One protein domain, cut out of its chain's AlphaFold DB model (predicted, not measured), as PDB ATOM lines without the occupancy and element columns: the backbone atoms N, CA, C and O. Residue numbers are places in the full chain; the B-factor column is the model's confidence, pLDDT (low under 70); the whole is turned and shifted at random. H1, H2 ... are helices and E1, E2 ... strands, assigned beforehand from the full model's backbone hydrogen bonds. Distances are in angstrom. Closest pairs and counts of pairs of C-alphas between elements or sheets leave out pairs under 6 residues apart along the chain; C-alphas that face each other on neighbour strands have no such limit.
ATOM      1  N   TYR A   2       1.702  64.593  80.327       24.80
ATOM      2  CA  TYR A   2       0.672  63.553  80.302       24.80
ATOM      3  C   TYR A   2       1.359  62.186  80.248       24.80
ATOM      4  O   TYR A   2       1.911  61.814  79.213       24.80
ATOM      5  N   LYS A   3       1.353  61.441  81.359       23.72
ATOM      6  CA  LYS A   3       1.658  60.006  81.340       23.72
ATOM      7  C   LYS A   3       0.533  59.315  80.562       23.72
ATOM      8  O   LYS A   3      -0.513  59.021  81.129       23.72
ATOM      9  N   LYS A   4       0.722  59.093  79.259       26.16
ATOM     10  CA  LYS A   4      -0.090  58.123  78.514       26.16
ATOM     11  C   LYS A   4       0.292  56.738  79.039       26.16
ATOM     12  O   LYS A   4       1.335  56.205  78.672       26.16
ATOM     13  N   GLU A   5      -0.504  56.204  79.963       26.83
ATOM     14  CA  GLU A   5      -0.425  54.800  80.365       26.83
ATOM     15  C   GLU A   5      -0.718  53.934  79.131       26.83
ATOM     16  O   GLU A   5      -1.798  54.000  78.546       26.83
ATOM     17  N   VAL A   6       0.263  53.140  78.700       27.84
ATOM     18  CA  VAL A   6       0.103  52.169  77.614       27.84
ATOM     19  C   VAL A   6      -0.663  50.970  78.177       27.84
ATOM     20  O   VAL A   6      -0.082  50.071  78.782       27.84
ATOM     21  N   SER A   7      -1.988  50.995  78.036       29.67
ATOM     22  CA  SER A   7      -2.898  49.933  78.488       29.67
ATOM     23  C   SER A   7      -3.266  49.020  77.315       29.67
ATOM     24  O   SER A   7      -3.592  49.504  76.230       29.67
ATOM     25  N   LEU A   8      -3.158  47.702  77.490       31.86
ATOM     26  CA  LEU A   8      -3.013  46.734  76.400       31.86
ATOM     27  C   LEU A   8      -4.013  45.566  76.549       31.86
ATOM     28  O   LEU A   8      -4.031  44.896  77.577       31.86
ATOM     29  N   ARG A   9      -4.706  45.270  75.437       38.94
ATOM     30  CA  ARG A   9      -5.312  43.993  74.980       38.94
ATOM     31  C   ARG A   9      -6.659  43.591  75.584       38.94
ATOM     32  O   ARG A   9      -6.750  42.956  76.624       38.94
ATOM     33  N   ILE A  10      -7.712  43.880  74.826       27.66
ATOM     34  CA  ILE A  10      -9.013  43.219  74.952       27.66
ATOM     35  C   ILE A  10      -8.945  41.853  74.299       27.66
ATOM     36  O   ILE A  10      -8.390  41.747  73.221       27.66
ATOM     37  N   ILE A  11      -9.498  40.825  74.938       40.44
ATOM     38  CA  ILE A  11      -9.713  39.509  74.338       40.44
ATOM     39  C   ILE A  11     -11.167  39.156  74.625       40.44
ATOM     40  O   ILE A  11     -11.574  39.165  75.780       40.44
ATOM     41  N   THR A  12     -11.939  38.766  73.622       30.67
ATOM     42  CA  THR A  12     -13.010  37.775  73.795       30.67
ATOM     43  C   THR A  12     -12.323  36.458  74.138       30.67
ATOM     44  O   THR A  12     -12.022  35.629  73.279       30.67
ATOM     45  N   ALA A  13     -11.899  36.333  75.401       28.34
ATOM     46  CA  ALA A  13     -11.281  35.120  75.889       28.34
ATOM     47  C   ALA A  13     -12.308  34.029  75.662       28.34
ATOM     48  O   ALA A  13     -13.433  34.192  76.140       28.34
ATOM     49  N   VAL A  14     -11.896  33.005  74.899       31.34
ATOM     50  CA  VAL A  14     -12.324  31.597  74.929       31.34
ATOM     51  C   VAL A  14     -12.362  30.959  73.534       31.34
ATOM     52  O   VAL A  14     -11.964  29.800  73.411       31.34
ATOM     53  N   GLU A  15     -12.737  31.690  72.479       30.78
ATOM     54  CA  GLU A  15     -12.831  31.084  71.139       30.78
ATOM     55  C   GLU A  15     -11.478  30.666  70.574       30.78
ATOM     56  O   GLU A  15     -11.372  29.578  70.009       30.78
ATOM     57  N   GLN A  16     -10.415  31.425  70.846       34.03
ATOM     58  CA  GLN A  16      -9.113  31.161  70.237       34.03
ATOM     59  C   GLN A  16      -8.461  29.832  70.658       34.03
ATOM     60  O   GLN A  16      -7.641  29.329  69.907       34.03
ATOM     61  N   PHE A  17      -8.793  29.220  71.804       31.11
ATOM     62  CA  PHE A  17      -8.156  27.937  72.163       31.11
ATOM     63  C   PHE A  17      -8.736  26.751  71.381       31.11
ATOM     64  O   PHE A  17      -7.999  25.838  71.013       31.11
ATOM     65  N   PHE A  18     -10.035  26.788  71.074       29.95
ATOM     66  CA  PHE A  18     -10.688  25.749  70.271       29.95
ATOM     67  C   PHE A  18     -10.661  26.065  68.776       29.95
ATOM     68  O   PHE A  18     -10.495  25.144  67.985       29.95
ATOM     69  N   ALA A  19     -10.714  27.343  68.389       29.78
ATOM     70  CA  ALA A  19     -10.538  27.767  67.000       29.78
ATOM     71  C   ALA A  19      -9.082  27.589  66.519       29.78
ATOM     72  O   ALA A  19      -8.860  27.157  65.391       29.78
ATOM     73  N   ASN A  20      -8.074  27.788  67.384       34.22
ATOM     74  CA  ASN A  20      -6.675  27.499  67.029       34.22
ATOM     75  C   ASN A  20      -6.308  26.014  67.159       34.22
ATOM     76  O   ASN A  20      -5.248  25.617  66.684       34.22
ATOM     77  N   SER A  21      -7.202  25.183  67.714       31.44
ATOM     78  CA  SER A  21      -7.117  23.719  67.594       31.44
ATOM     79  C   SER A  21      -7.626  23.222  66.236       31.44
ATOM     80  O   SER A  21      -7.958  22.049  66.113       31.44
ATOM     81  N   CYS A  22      -7.570  24.102  65.225       32.44
ATOM     82  CA  CYS A  22      -7.356  23.827  63.806       32.44
ATOM     83  C   CYS A  22      -8.464  24.282  62.848       32.44
ATOM     84  O   CYS A  22      -8.777  23.601  61.884       32.44
ATOM     85  N   GLU A  23      -8.994  25.485  63.041       32.44
ATOM     86  CA  GLU A  23      -9.705  26.231  61.999       32.44
ATOM     87  C   GLU A  23      -9.094  27.636  61.897       32.44
ATOM     88  O   GLU A  23      -9.645  28.620  62.380       32.44
ATOM     89  N   ALA A  24      -7.913  27.742  61.283       29.44
ATOM     90  CA  ALA A  24      -7.303  29.031  60.962       29.44
ATOM     91  C   ALA A  24      -6.920  29.064  59.481       29.44
ATOM     92  O   ALA A  24      -5.781  28.821  59.085       29.44
ATOM     93  N   GLY A  25      -7.918  29.356  58.651       29.92
ATOM     94  CA  GLY A  25      -7.706  29.822  57.294       29.92
ATOM     95  C   GLY A  25      -7.410  31.322  57.291       29.92
ATOM     96  O   GLY A  25      -8.260  32.124  57.657       29.92
ATOM     97  N   SER A  26      -6.235  31.667  56.768       29.98
ATOM     98  CA  SER A  26      -5.810  32.965  56.219       29.98
ATOM     99  C   SER A  26      -5.338  34.092  57.159       29.98
ATOM    100  O   SER A  26      -6.009  34.519  58.090       29.98
ATOM    101  N   ASN A  27      -4.168  34.619  56.768       26.81
ATOM    102  CA  ASN A  27      -3.526  35.896  57.106       26.81
ATOM    103  C   ASN A  27      -2.649  35.970  58.371       26.81
ATOM    104  O   ASN A  27      -2.940  36.685  59.323       26.81
ATOM    105  N   GLY A  28      -1.472  35.333  58.302       28.09
ATOM    106  CA  GLY A  28      -0.173  36.029  58.397       28.09
ATOM    107  C   GLY A  28       0.156  36.896  59.623       28.09
ATOM    108  O   GLY A  28       1.059  37.726  59.538       28.09
ATOM    109  N   GLN A  29      -0.522  36.739  60.759       26.20
ATOM    110  CA  GLN A  29      -0.232  37.482  61.989       26.20
ATOM    111  C   GLN A  29       0.050  36.497  63.130       26.20
ATOM    112  O   GLN A  29      -0.738  35.593  63.398       26.20
ATOM    113  N   ARG A  30       1.199  36.660  63.802       29.64
ATOM    114  CA  ARG A  30       1.615  35.849  64.959       29.64
ATOM    115  C   ARG A  30       0.603  35.998  66.095       29.64
ATOM    116  O   ARG A  30       0.705  36.915  66.904       29.64
ATOM    117  N   CYS A  42       3.406  45.909  84.368       59.91
ATOM    118  CA  CYS A  42       2.675  47.179  84.304       59.91
ATOM    119  C   CYS A  42       1.433  47.188  83.388       59.91
ATOM    120  O   CYS A  42       0.840  48.251  83.205       59.91
ATOM    121  N   SER A  43       1.018  46.067  82.787       65.88
ATOM    122  CA  SER A  43      -0.094  46.068  81.818       65.88
ATOM    123  C   SER A  43      -1.427  45.665  82.454       65.88
ATOM    124  O   SER A  43      -1.575  44.551  82.947       65.88
ATOM    125  N   LYS A  44      -2.425  46.558  82.405       81.06
ATOM    126  CA  LYS A  44      -3.816  46.256  82.783       81.06
ATOM    127  C   LYS A  44      -4.540  45.659  81.575       81.06
ATOM    128  O   LYS A  44      -4.649  46.318  80.545       81.06
ATOM    129  N   VAL A  45      -5.040  44.434  81.715       82.31
ATOM    130  CA  VAL A  45      -5.742  43.704  80.648       82.31
ATOM    131  C   VAL A  45      -7.238  43.670  80.963       82.31
ATOM    132  O   VAL A  45      -7.636  43.351  82.089       82.31
ATOM    133  N   VAL A  46      -8.077  44.006  79.982       87.69
ATOM    134  CA  VAL A  46      -9.538  44.063  80.142       87.69
ATOM    135  C   VAL A  46     -10.204  43.239  79.055       87.69
ATOM    136  O   VAL A  46     -10.110  43.577  77.891       87.69
ATOM    137  N   VAL A  47     -10.926  42.190  79.415       87.44
ATOM    138  CA  VAL A  47     -11.754  41.402  78.495       87.44
ATOM    139  C   VAL A  47     -13.111  42.086  78.339       87.44
ATOM    140  O   VAL A  47     -13.799  42.307  79.333       87.44
ATOM    141  N   ILE A  48     -13.515  42.398  77.106       90.69
ATOM    142  CA  ILE A  48     -14.839  42.946  76.782       90.69
ATOM    143  C   ILE A  48     -15.548  41.956  75.865       90.69
ATOM    144  O   ILE A  48     -15.020  41.616  74.808       90.69
ATOM    145  N   ALA A  49     -16.725  41.486  76.273       88.12
ATOM    146  CA  ALA A  49     -17.538  40.588  75.461       88.12
ATOM    147  C   ALA A  49     -19.031  40.727  75.782       88.12
ATOM    148  O   ALA A  49     -19.417  41.017  76.914       88.12
ATOM    149  N   GLU A  50     -19.892  40.473  74.796       90.19
ATOM    150  CA  GLU A  50     -21.347  40.441  74.995       90.19
ATOM    151  C   GLU A  50     -21.785  39.185  75.771       90.19
ATOM    152  O   GLU A  50     -22.651  39.233  76.658       90.19
ATOM    153  N   LYS A  51     -21.156  38.051  75.442       86.81
ATOM    154  CA  LYS A  51     -21.449  36.717  75.972       86.81
ATOM    155  C   LYS A  51     -20.206  36.121  76.625       86.81
ATOM    156  O   LYS A  51     -19.082  36.445  76.261       86.81
ATOM    157  N   PHE A  52     -20.442  35.225  77.576       87.25
ATOM    158  CA  PHE A  52     -19.421  34.463  78.290       87.25
ATOM    159  C   PHE A  52     -19.871  33.011  78.415       87.25
ATOM    160  O   PHE A  52     -21.044  32.697  78.190       87.25
ATOM    161  N   SER A  53     -18.946  32.132  78.792       81.94
ATOM    162  CA  SER A  53     -19.267  30.736  79.082       81.94
ATOM    163  C   SER A  53     -20.344  30.635  80.175       81.94
ATOM    164  O   SER A  53     -20.290  31.406  81.139       81.94
ATOM    165  N   PRO A  54     -21.350  29.749  80.032       86.25
ATOM    166  CA  PRO A  54     -21.428  28.627  79.089       86.25
ATOM    167  C   PRO A  54     -22.206  28.913  77.783       86.25
ATOM    168  O   PRO A  54     -22.847  28.014  77.239       86.25
ATOM    169  N   HIS A  55     -22.221  30.159  77.302       84.31
ATOM    170  CA  HIS A  55     -23.038  30.593  76.160       84.31
ATOM    171  C   HIS A  55     -22.219  30.977  74.915       84.31
ATOM    172  O   HIS A  55     -22.641  31.847  74.145       84.31
ATOM    173  N   LEU A  56     -21.048  30.362  74.725       83.25
ATOM    174  CA  LEU A  56     -20.150  30.600  73.590       83.25
ATOM    175  C   LEU A  56     -20.156  29.428  72.603       83.25
ATOM    176  O   LEU A  56     -20.452  28.290  72.970       83.25
ATOM    177  N   THR A  57     -19.731  29.676  71.362       80.00
ATOM    178  CA  THR A  57     -19.487  28.608  70.374       80.00
ATOM    179  C   THR A  57     -18.459  27.602  70.889       80.00
ATOM    180  O   THR A  57     -18.562  26.404  70.645       80.00
ATOM    181  N   SER A  58     -17.479  28.054  71.671       80.38
ATOM    182  CA  SER A  58     -16.506  27.150  72.285       80.38
ATOM    183  C   SER A  58     -17.119  26.200  73.298       80.38
ATOM    184  O   SER A  58     -16.661  25.072  73.389       80.38
ATOM    185  N   ASP A  59     -18.159  26.598  74.038       79.62
ATOM    186  CA  ASP A  59     -18.793  25.720  75.035       79.62
ATOM    187  C   ASP A  59     -19.455  24.490  74.405       79.62
ATOM    188  O   ASP A  59     -19.611  23.450  75.053       79.62
ATOM    189  N   ILE A  60     -19.831  24.603  73.129       81.06
ATOM    190  CA  ILE A  60     -20.410  23.515  72.343       81.06
ATOM    191  C   ILE A  60     -19.366  22.759  71.509       81.06
ATOM    192  O   ILE A  60     -19.717  21.759  70.881       81.06
ATOM    193  N   ALA A  61     -18.100  23.192  71.500       81.19
ATOM    194  CA  ALA A  61     -17.038  22.506  70.774       81.19
ATOM    195  C   ALA A  61     -16.825  21.087  71.320       81.19
ATOM    196  O   ALA A  61     -17.033  20.801  72.502       81.19
ATOM    197  N   ALA A  62     -16.412  20.176  70.440       81.00
ATOM    198  CA  ALA A  62     -16.303  18.773  70.806       81.00
ATOM    199  C   ALA A  62     -15.010  18.433  71.562       81.00
ATOM    200  O   ALA A  62     -14.996  17.463  72.307       81.00
ATOM    201  N   GLY A  63     -13.962  19.251  71.422       83.88
ATOM    202  CA  GLY A  63     -12.795  19.242  72.307       83.88
ATOM    203  C   GLY A  63     -11.639  18.314  71.930       83.88
ATOM    204  O   GLY A  63     -10.655  18.293  72.662       83.88
ATOM    205  N   LEU A  64     -11.725  17.569  70.822       89.81
ATOM    206  CA  LEU A  64     -10.591  16.812  70.274       89.81
ATOM    207  C   LEU A  64      -9.563  17.773  69.658       89.81
ATOM    208  O   LEU A  64      -9.952  18.715  68.967       89.81
ATOM    209  N   PRO A 152     -14.161  22.089  76.812       82.44
ATOM    210  CA  PRO A 152     -14.098  23.531  76.626       82.44
ATOM    211  C   PRO A 152     -14.541  24.325  77.841       82.44
ATOM    212  O   PRO A 152     -13.738  25.044  78.425       82.44
ATOM    213  N   THR A 153     -15.782  24.145  78.290       83.25
ATOM    214  CA  THR A 153     -16.370  24.930  79.388       83.25
ATOM    215  C   THR A 153     -15.530  24.893  80.669       83.25
ATOM    216  O   THR A 153     -15.408  25.908  81.356       83.25
ATOM    217  N   LYS A 154     -14.891  23.756  80.987       85.50
ATOM    218  CA  LYS A 154     -14.005  23.657  82.157       85.50
ATOM    219  C   LYS A 154     -12.718  24.448  81.961       85.50
ATOM    220  O   LYS A 154     -12.359  25.237  82.834       85.50
ATOM    221  N   TYR A 155     -12.060  24.275  80.817       85.12
ATOM    222  CA  TYR A 155     -10.813  24.974  80.525       85.12
ATOM    223  C   TYR A 155     -11.003  26.493  80.455       85.12
ATOM    224  O   TYR A 155     -10.208  27.263  80.990       85.12
ATOM    225  N   ILE A 156     -12.121  26.927  79.881       84.69
ATOM    226  CA  ILE A 156     -12.569  28.318  79.862       84.69
ATOM    227  C   ILE A 156     -12.680  28.875  81.282       84.69
ATOM    228  O   ILE A 156     -12.086  29.907  81.587       84.69
ATOM    229  N   SER A 157     -13.398  28.171  82.164       85.62
ATOM    230  CA  SER A 157     -13.556  28.577  83.563       85.62
ATOM    231  C   SER A 157     -12.208  28.693  84.280       85.62
ATOM    232  O   SER A 157     -11.977  29.660  85.007       85.62
ATOM    233  N   TYR A 158     -11.296  27.747  84.041       86.19
ATOM    234  CA  TYR A 158      -9.931  27.784  84.563       86.19
ATOM    235  C   TYR A 158      -9.159  29.026  84.087       86.19
ATOM    236  O   TYR A 158      -8.603  29.760  84.911       86.19
ATOM    237  N   LEU A 159      -9.179  29.322  82.783       86.50
ATOM    238  CA  LEU A 159      -8.516  30.504  82.226       86.50
ATOM    239  C   LEU A 159      -9.117  31.804  82.770       86.50
ATOM    240  O   LEU A 159      -8.371  32.715  83.128       86.50
ATOM    241  N   THR A 160     -10.444  31.887  82.891       85.19
ATOM    242  CA  THR A 160     -11.127  33.048  83.478       85.19
ATOM    243  C   THR A 160     -10.695  33.279  84.926       85.19
ATOM    244  O   THR A 160     -10.398  34.414  85.297       85.19
ATOM    245  N   LYS A 161     -10.604  32.220  85.742       87.62
ATOM    246  CA  LYS A 161     -10.141  32.325  87.135       87.62
ATOM    247  C   LYS A 161      -8.703  32.832  87.220       87.62
ATOM    248  O   LYS A 161      -8.445  33.762  87.977       87.62
ATOM    249  N   ARG A 162      -7.788  32.278  86.415       86.75
ATOM    250  CA  ARG A 162      -6.388  32.742  86.361       86.75
ATOM    251  C   ARG A 162      -6.279  34.188  85.900       86.75
ATOM    252  O   ARG A 162      -5.526  34.959  86.483       86.75
ATOM    253  N   PHE A 163      -7.052  34.566  84.887       84.88
ATOM    254  CA  PHE A 163      -7.084  35.932  84.378       84.88
ATOM    255  C   PHE A 163      -7.492  36.940  85.461       84.88
ATOM    256  O   PHE A 163      -6.799  37.935  85.662       84.88
ATOM    257  N   LEU A 164      -8.572  36.659  86.197       86.69
ATOM    258  CA  LEU A 164      -9.038  37.514  87.292       86.69
ATOM    259  C   LEU A 164      -8.049  37.538  88.468       86.69
ATOM    260  O   LEU A 164      -7.786  38.605  89.018       86.69
ATOM    261  N   ALA A 165      -7.464  36.389  88.826       88.44
ATOM    262  CA  ALA A 165      -6.459  36.295  89.889       88.44
ATOM    263  C   ALA A 165      -5.198  37.123  89.585       88.44
ATOM    264  O   ALA A 165      -4.591  37.680  90.495       88.44
ATOM    265  N   ASN A 166      -4.856  37.274  88.302       85.56
ATOM    266  CA  ASN A 166      -3.753  38.112  87.828       85.56
ATOM    267  C   ASN A 166      -4.148  39.592  87.624       85.56
ATOM    268  O   ASN A 166      -3.442  40.333  86.941       85.56
ATOM    269  N   GLY A 167      -5.276  40.040  88.188       85.25
ATOM    270  CA  GLY A 167      -5.722  41.439  88.134       85.25
ATOM    271  C   GLY A 167      -6.417  41.846  86.831       85.25
ATOM    272  O   GLY A 167      -6.690  43.033  86.623       85.25
ATOM    273  N   GLY A 168      -6.721  40.883  85.958       85.06
ATOM    274  CA  GLY A 168      -7.529  41.104  84.767       85.06
ATOM    275  C   GLY A 168      -8.947  41.560  85.114       85.06
ATOM    276  O   GLY A 168      -9.507  41.179  86.143       85.06
ATOM    277  N   LYS A 169      -9.554  42.377  84.251       88.69
ATOM    278  CA  LYS A 169     -10.946  42.836  84.412       88.69
ATOM    279  C   LYS A 169     -11.826  42.314  83.292       88.69
ATOM    280  O   LYS A 169     -11.381  42.208  82.157       88.69
ATOM    281  N   ILE A 170     -13.084  42.026  83.604       87.38
ATOM    282  CA  ILE A 170     -14.078  41.579  82.626       87.38
ATOM    283  C   ILE A 170     -15.210  42.601  82.572       87.38
ATOM    284  O   ILE A 170     -15.758  42.978  83.606       87.38
ATOM    285  N   ILE A 171     -15.566  43.028  81.365       90.31
ATOM    286  CA  ILE A 171     -16.686  43.924  81.086       90.31
ATOM    287  C   ILE A 171     -17.656  43.194  80.164       90.31
ATOM    288  O   ILE A 171     -17.306  42.785  79.056       90.31
ATOM    289  N   ARG A 172     -18.904  43.058  80.615       90.50
ATOM    290  CA  ARG A 172     -19.975  42.515  79.786       90.50
ATOM    291  C   ARG A 172     -20.622  43.626  78.976       90.50
ATOM    292  O   ARG A 172     -21.422  44.389  79.508       90.50
ATOM    293  N   ARG A 173     -20.258  43.723  77.699       90.38
ATOM    294  CA  ARG A 173     -20.744  44.764  76.791       90.38
ATOM    295  C   ARG A 173     -20.580  44.326  75.341       90.38
ATOM    296  O   ARG A 173     -19.582  43.699  74.994       90.38
ATOM    297  N   ARG A 174     -21.548  44.684  74.497       90.19
ATOM    298  CA  ARG A 174     -21.426  44.562  73.044       90.19
ATOM    299  C   ARG A 174     -20.607  45.732  72.494       90.19
ATOM    300  O   ARG A 174     -20.846  46.874  72.880       90.19
ATOM    301  N   VAL A 175     -19.649  45.418  71.625       90.56
ATOM    302  CA  VAL A 175     -18.814  46.389  70.906       90.56
ATOM    303  C   VAL A 175     -19.366  46.511  69.492       90.56
ATOM    304  O   VAL A 175     -19.377  45.517  68.770       90.56
ATOM    305  N   GLU A 176     -19.851  47.692  69.105       92.62
ATOM    306  CA  GLU A 176     -20.410  47.897  67.754       92.62
ATOM    307  C   GLU A 176     -19.348  48.372  66.755       92.62
ATOM    308  O   GLU A 176     -19.480  48.149  65.554       92.62
ATOM    309  N   SER A 177     -18.273  49.001  67.238       92.75
ATOM    310  CA  SER A 177     -17.128  49.417  66.428       92.75
ATOM    311  C   SER A 177     -15.858  49.406  67.264       92.75
ATOM    312  O   SER A 177     -15.879  49.811  68.419       92.75
ATOM    313  N   LEU A 178     -14.716  49.031  66.680       89.81
ATOM    314  CA  LEU A 178     -13.427  49.137  67.377       89.81
ATOM    315  C   LEU A 178     -13.067  50.589  67.742       89.81
ATOM    316  O   LEU A 178     -12.333  50.807  68.702       89.81
ATOM    317  N   ASN A 179     -13.622  51.575  67.028       92.00
ATOM    318  CA  ASN A 179     -13.375  52.998  67.269       92.00
ATOM    319  C   ASN A 179     -13.882  53.484  68.632       92.00
ATOM    320  O   ASN A 179     -13.362  54.464  69.147       92.00
ATOM    321  N   GLU A 180     -14.855  52.815  69.248       91.75
ATOM    322  CA  GLU A 180     -15.318  53.191  70.592       91.75
ATOM    323  C   GLU A 180     -14.283  52.848  71.685       91.75
ATOM    324  O   GLU A 180     -14.410  53.294  72.818       91.75
ATOM    325  N   LEU A 181     -13.283  52.018  71.359       89.56
ATOM    326  CA  LEU A 181     -12.278  51.514  72.296       89.56
ATOM    327  C   LEU A 181     -10.948  52.271  72.189       89.56
ATOM    328  O   LEU A 181     -10.119  52.193  73.092       89.56
ATOM    329  N   VAL A 182     -10.703  52.990  71.092       87.06
ATOM    330  CA  VAL A 182      -9.372  53.562  70.804       87.06
ATOM    331  C   VAL A 182      -8.980  54.701  71.748       87.06
ATOM    332  O   VAL A 182      -7.791  54.967  71.909       87.06
ATOM    333  N   SER A 183      -9.953  55.376  72.372       88.62
ATOM    334  CA  SER A 183      -9.694  56.408  73.386       88.62
ATOM    335  C   SER A 183      -9.219  55.819  74.710       88.62
ATOM    336  O   SER A 183      -8.428  56.446  75.415       88.62
ATOM    337  N   ASP A 184      -9.687  54.612  75.027       87.50
ATOM    338  CA  ASP A 184      -9.566  54.008  76.353       87.50
ATOM    339  C   ASP A 184      -8.445  52.959  76.403       87.50
ATOM    340  O   ASP A 184      -7.907  52.654  77.472       87.50
ATOM    341  N   PHE A 185      -8.073  52.404  75.245       84.88
ATOM    342  CA  PHE A 185      -7.132  51.294  75.124       84.88
ATOM    343  C   PHE A 185      -6.036  51.592  74.095       84.88
ATOM    344  O   PHE A 185      -6.302  51.978  72.961       84.88
ATOM    345  N   GLY A 186      -4.779  51.338  74.466       81.81
ATOM    346  CA  GLY A 186      -3.615  51.524  73.593       81.81
ATOM    347  C   GLY A 186      -3.364  50.368  72.620       81.81
ATOM    348  O   GLY A 186      -2.562  50.499  71.700       81.81
ATOM    349  N   CYS A 187      -4.022  49.221  72.812       84.94
ATOM    350  CA  CYS A 187      -3.960  48.082  71.899       84.94
ATOM    351  C   CYS A 187      -5.222  47.232  72.025       84.94
ATOM    352  O   CYS A 187      -5.632  46.872  73.132       84.94
ATOM    353  N   ILE A 188      -5.783  46.862  70.879       83.69
ATOM    354  CA  ILE A 188      -6.971  46.021  70.761       83.69
ATOM    355  C   ILE A 188      -6.539  44.692  70.136       83.69
ATOM    356  O   ILE A 188      -5.858  44.690  69.112       83.69
ATOM    357  N   VAL A 189      -6.938  43.567  70.738       85.38
ATOM    358  CA  VAL A 189      -6.788  42.240  70.128       85.38
ATOM    359  C   VAL A 189      -8.182  41.752  69.738       85.38
ATOM    360  O   VAL A 189      -9.056  41.557  70.576       85.38
ATOM    361  N   ASN A 190      -8.428  41.612  68.438       86.44
ATOM    362  CA  ASN A 190      -9.731  41.177  67.954       86.44
ATOM    363  C   ASN A 190      -9.824  39.644  67.971       86.44
ATOM    364  O   ASN A 190      -9.218  38.976  67.137       86.44
ATOM    365  N   CYS A 191     -10.612  39.105  68.901       87.38
ATOM    366  CA  CYS A 191     -10.894  37.671  69.029       87.38
ATOM    367  C   CYS A 191     -12.394  37.366  68.846       87.38
ATOM    368  O   CYS A 191     -12.925  36.478  69.510       87.38
ATOM    369  N   THR A 192     -13.135  38.164  68.069       85.50
ATOM    370  CA  THR A 192     -14.619  38.143  68.052       85.50
ATOM    371  C   THR A 192     -15.247  37.011  67.231       85.50
ATOM    372  O   THR A 192     -16.463  36.993  67.041       85.50
ATOM    373  N   GLY A 193     -14.436  36.062  66.754       87.69
ATOM    374  CA  GLY A 193     -14.909  34.912  65.987       87.69
ATOM    375  C   GLY A 193     -15.792  35.334  64.818       87.69
ATOM    376  O   GLY A 193     -15.443  36.246  64.072       87.69
ATOM    377  N   LEU A 194     -16.964  34.707  64.690       87.19
ATOM    378  CA  LEU A 194     -17.925  34.974  63.610       87.19
ATOM    379  C   LEU A 194     -18.414  36.431  63.546       87.19
ATOM    380  O   LEU A 194     -18.773  36.897  62.463       87.19
ATOM    381  N   GLU A 195     -18.387  37.175  64.654       90.38
ATOM    382  CA  GLU A 195     -18.789  38.587  64.665       90.38
ATOM    383  C   GLU A 195     -17.750  39.503  63.997       90.38
ATOM    384  O   GLU A 195     -18.094  40.623  63.609       90.38
ATOM    385  N   ALA A 196     -16.517  39.032  63.761       89.50
ATOM    386  CA  ALA A 196     -15.507  39.781  63.009       89.50
ATOM    387  C   ALA A 196     -15.998  40.149  61.597       89.50
ATOM    388  O   ALA A 196     -15.675  41.224  61.091       89.50
ATOM    389  N   LYS A 197     -16.873  39.323  61.007       91.50
ATOM    390  CA  LYS A 197     -17.552  39.627  59.743       91.50
ATOM    391  C   LYS A 197     -18.270  40.976  59.775       91.50
ATOM    392  O   LYS A 197     -18.173  41.740  58.824       91.50
ATOM    393  N   LYS A 198     -18.999  41.268  60.858       92.25
ATOM    394  CA  LYS A 198     -19.719  42.539  61.033       92.25
ATOM    395  C   LYS A 198     -18.778  43.634  61.539       92.25
ATOM    396  O   LYS A 198     -18.844  44.758  61.059       92.25
ATOM    397  N   LEU A 199     -17.925  43.310  62.511       91.31
ATOM    398  CA  LEU A 199     -17.131  44.292  63.252       91.31
ATOM    399  C   LEU A 199     -15.990  44.907  62.426       91.31
ATOM    400  O   LEU A 199     -15.647  46.067  62.642       91.31
ATOM    401  N   VAL A 200     -15.396  44.137  61.506       94.19
ATOM    402  CA  VAL A 200     -14.251  44.565  60.679       94.19
ATOM    403  C   VAL A 200     -14.424  44.252  59.183       94.19
ATOM    404  O   VAL A 200     -13.440  44.243  58.450       94.19
ATOM    405  N   ASP A 201     -15.659  44.010  58.727       94.81
ATOM    406  CA  ASP A 201     -16.005  43.685  57.326       94.81
ATOM    407  C   ASP A 201     -15.213  42.490  56.746       94.81
ATOM    408  O   ASP A 201     -14.818  42.482  55.577       94.81
ATOM    409  N   ASP A 202     -14.963  41.456  57.561       94.00
ATOM    410  CA  ASP A 202     -14.288  40.242  57.091       94.00
ATOM    411  C   ASP A 202     -15.225  39.385  56.222       94.00
ATOM    412  O   ASP A 202     -15.991  38.539  56.699       94.00
ATOM    413  N   LYS A 203     -15.160  39.615  54.907       93.56
ATOM    414  CA  LYS A 203     -15.980  38.931  53.895       93.56
ATOM    415  C   LYS A 203     -15.586  37.476  53.652       93.56
ATOM    416  O   LYS A 203     -16.392  36.740  53.081       93.56
ATOM    417  N   LEU A 204     -14.387  37.058  54.059       90.88
ATOM    418  CA  LEU A 204     -13.946  35.666  53.916       90.88
ATOM    419  C   LEU A 204     -14.616  34.770  54.966       90.88
ATOM    420  O   LEU A 204     -14.831  33.575  54.733       90.88
ATOM    421  N   LEU A 205     -15.015  35.363  56.091       87.75
ATOM    422  CA  LEU A 205     -15.662  34.661  57.182       87.75
ATOM    423  C   LEU A 205     -17.120  34.305  56.855       87.75
ATOM    424  O   LEU A 205     -17.960  35.138  56.480       87.75
ATOM    425  N   HIS A 206     -17.450  33.031  57.031       86.25
ATOM    426  CA  HIS A 206     -18.798  32.509  56.864       86.25
ATOM    427  C   HIS A 206     -19.070  31.416  57.903       86.25
ATOM    428  O   HIS A 206     -18.175  30.634  58.220       86.25
ATOM    429  N   PRO A 207     -20.287  31.363  58.465       85.31
ATOM    430  CA  PRO A 207     -20.618  30.362  59.464       85.31
ATOM    431  C   PRO A 207     -20.771  28.986  58.811       85.31
ATOM    432  O   PRO A 207     -21.477  28.841  57.813       85.31
ATOM    433  N   ILE A 208     -20.170  27.971  59.428       83.19
ATOM    434  CA  ILE A 208     -20.464  26.567  59.143       83.19
ATOM    435  C   ILE A 208     -21.241  26.021  60.331       83.19
ATOM    436  O   ILE A 208     -20.770  26.029  61.471       83.19
TER     437      ILE A 208
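This is residues 2 to 30, 42 to 64 and 152 to 208 of the 278 residues of the protein "FAD dependent oxidoreductase" of Teladorsagia circumcincta (UniProt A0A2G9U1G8). Little regular structure: a parallel two-strand sheet, E1 E2, lies amid loops, H3 on one side, H4 farther off on another, H1 and H2 by H3's first residues. Four named helices and two named strands, ordered H1 E1 H2 H3 E2 H4, hold 38 of 109 printed residues; the class is mixed. The whole is compact, radius of gyration of the C-alphas 14.6 A, spanning 48 by 34 by 26 A.

E1, residues 46 to 49, and E2, residues 169 to 172, are parallel; N 171 and O 47 are 2.8 A apart. H3, residues 152 to 165, is near E1; its residues 152 to 153 alone touch H2, residues 57 to 60, closest C-alphas Thr 153 and Asp 59, 5.0 A. H1, residues 15 to 19, touches H2, closest C-alphas Glu 15 and Ser 58, 5.5 A. H4, residues 193 to 199, is apart from H3; 1 of its 3 O i to N i+4 pairs and 4 of 4 O i to N i+3 pairs are within hydrogen-bond range.

H3 runs 19.9 A from C-alpha 152 (-14.098, 23.531, 76.626); H4 ends at C-alpha 199 (-17.131, 44.292, 63.252).

The printed part has two cuts, with C-alphas 30 and 42 22.4 A apart across the first and C-alphas 64 and 152 9.9 A apart across the second. The E2 to H4 link is long. pLDDT is under 70 in residues 2 to 30 and 42 to 43.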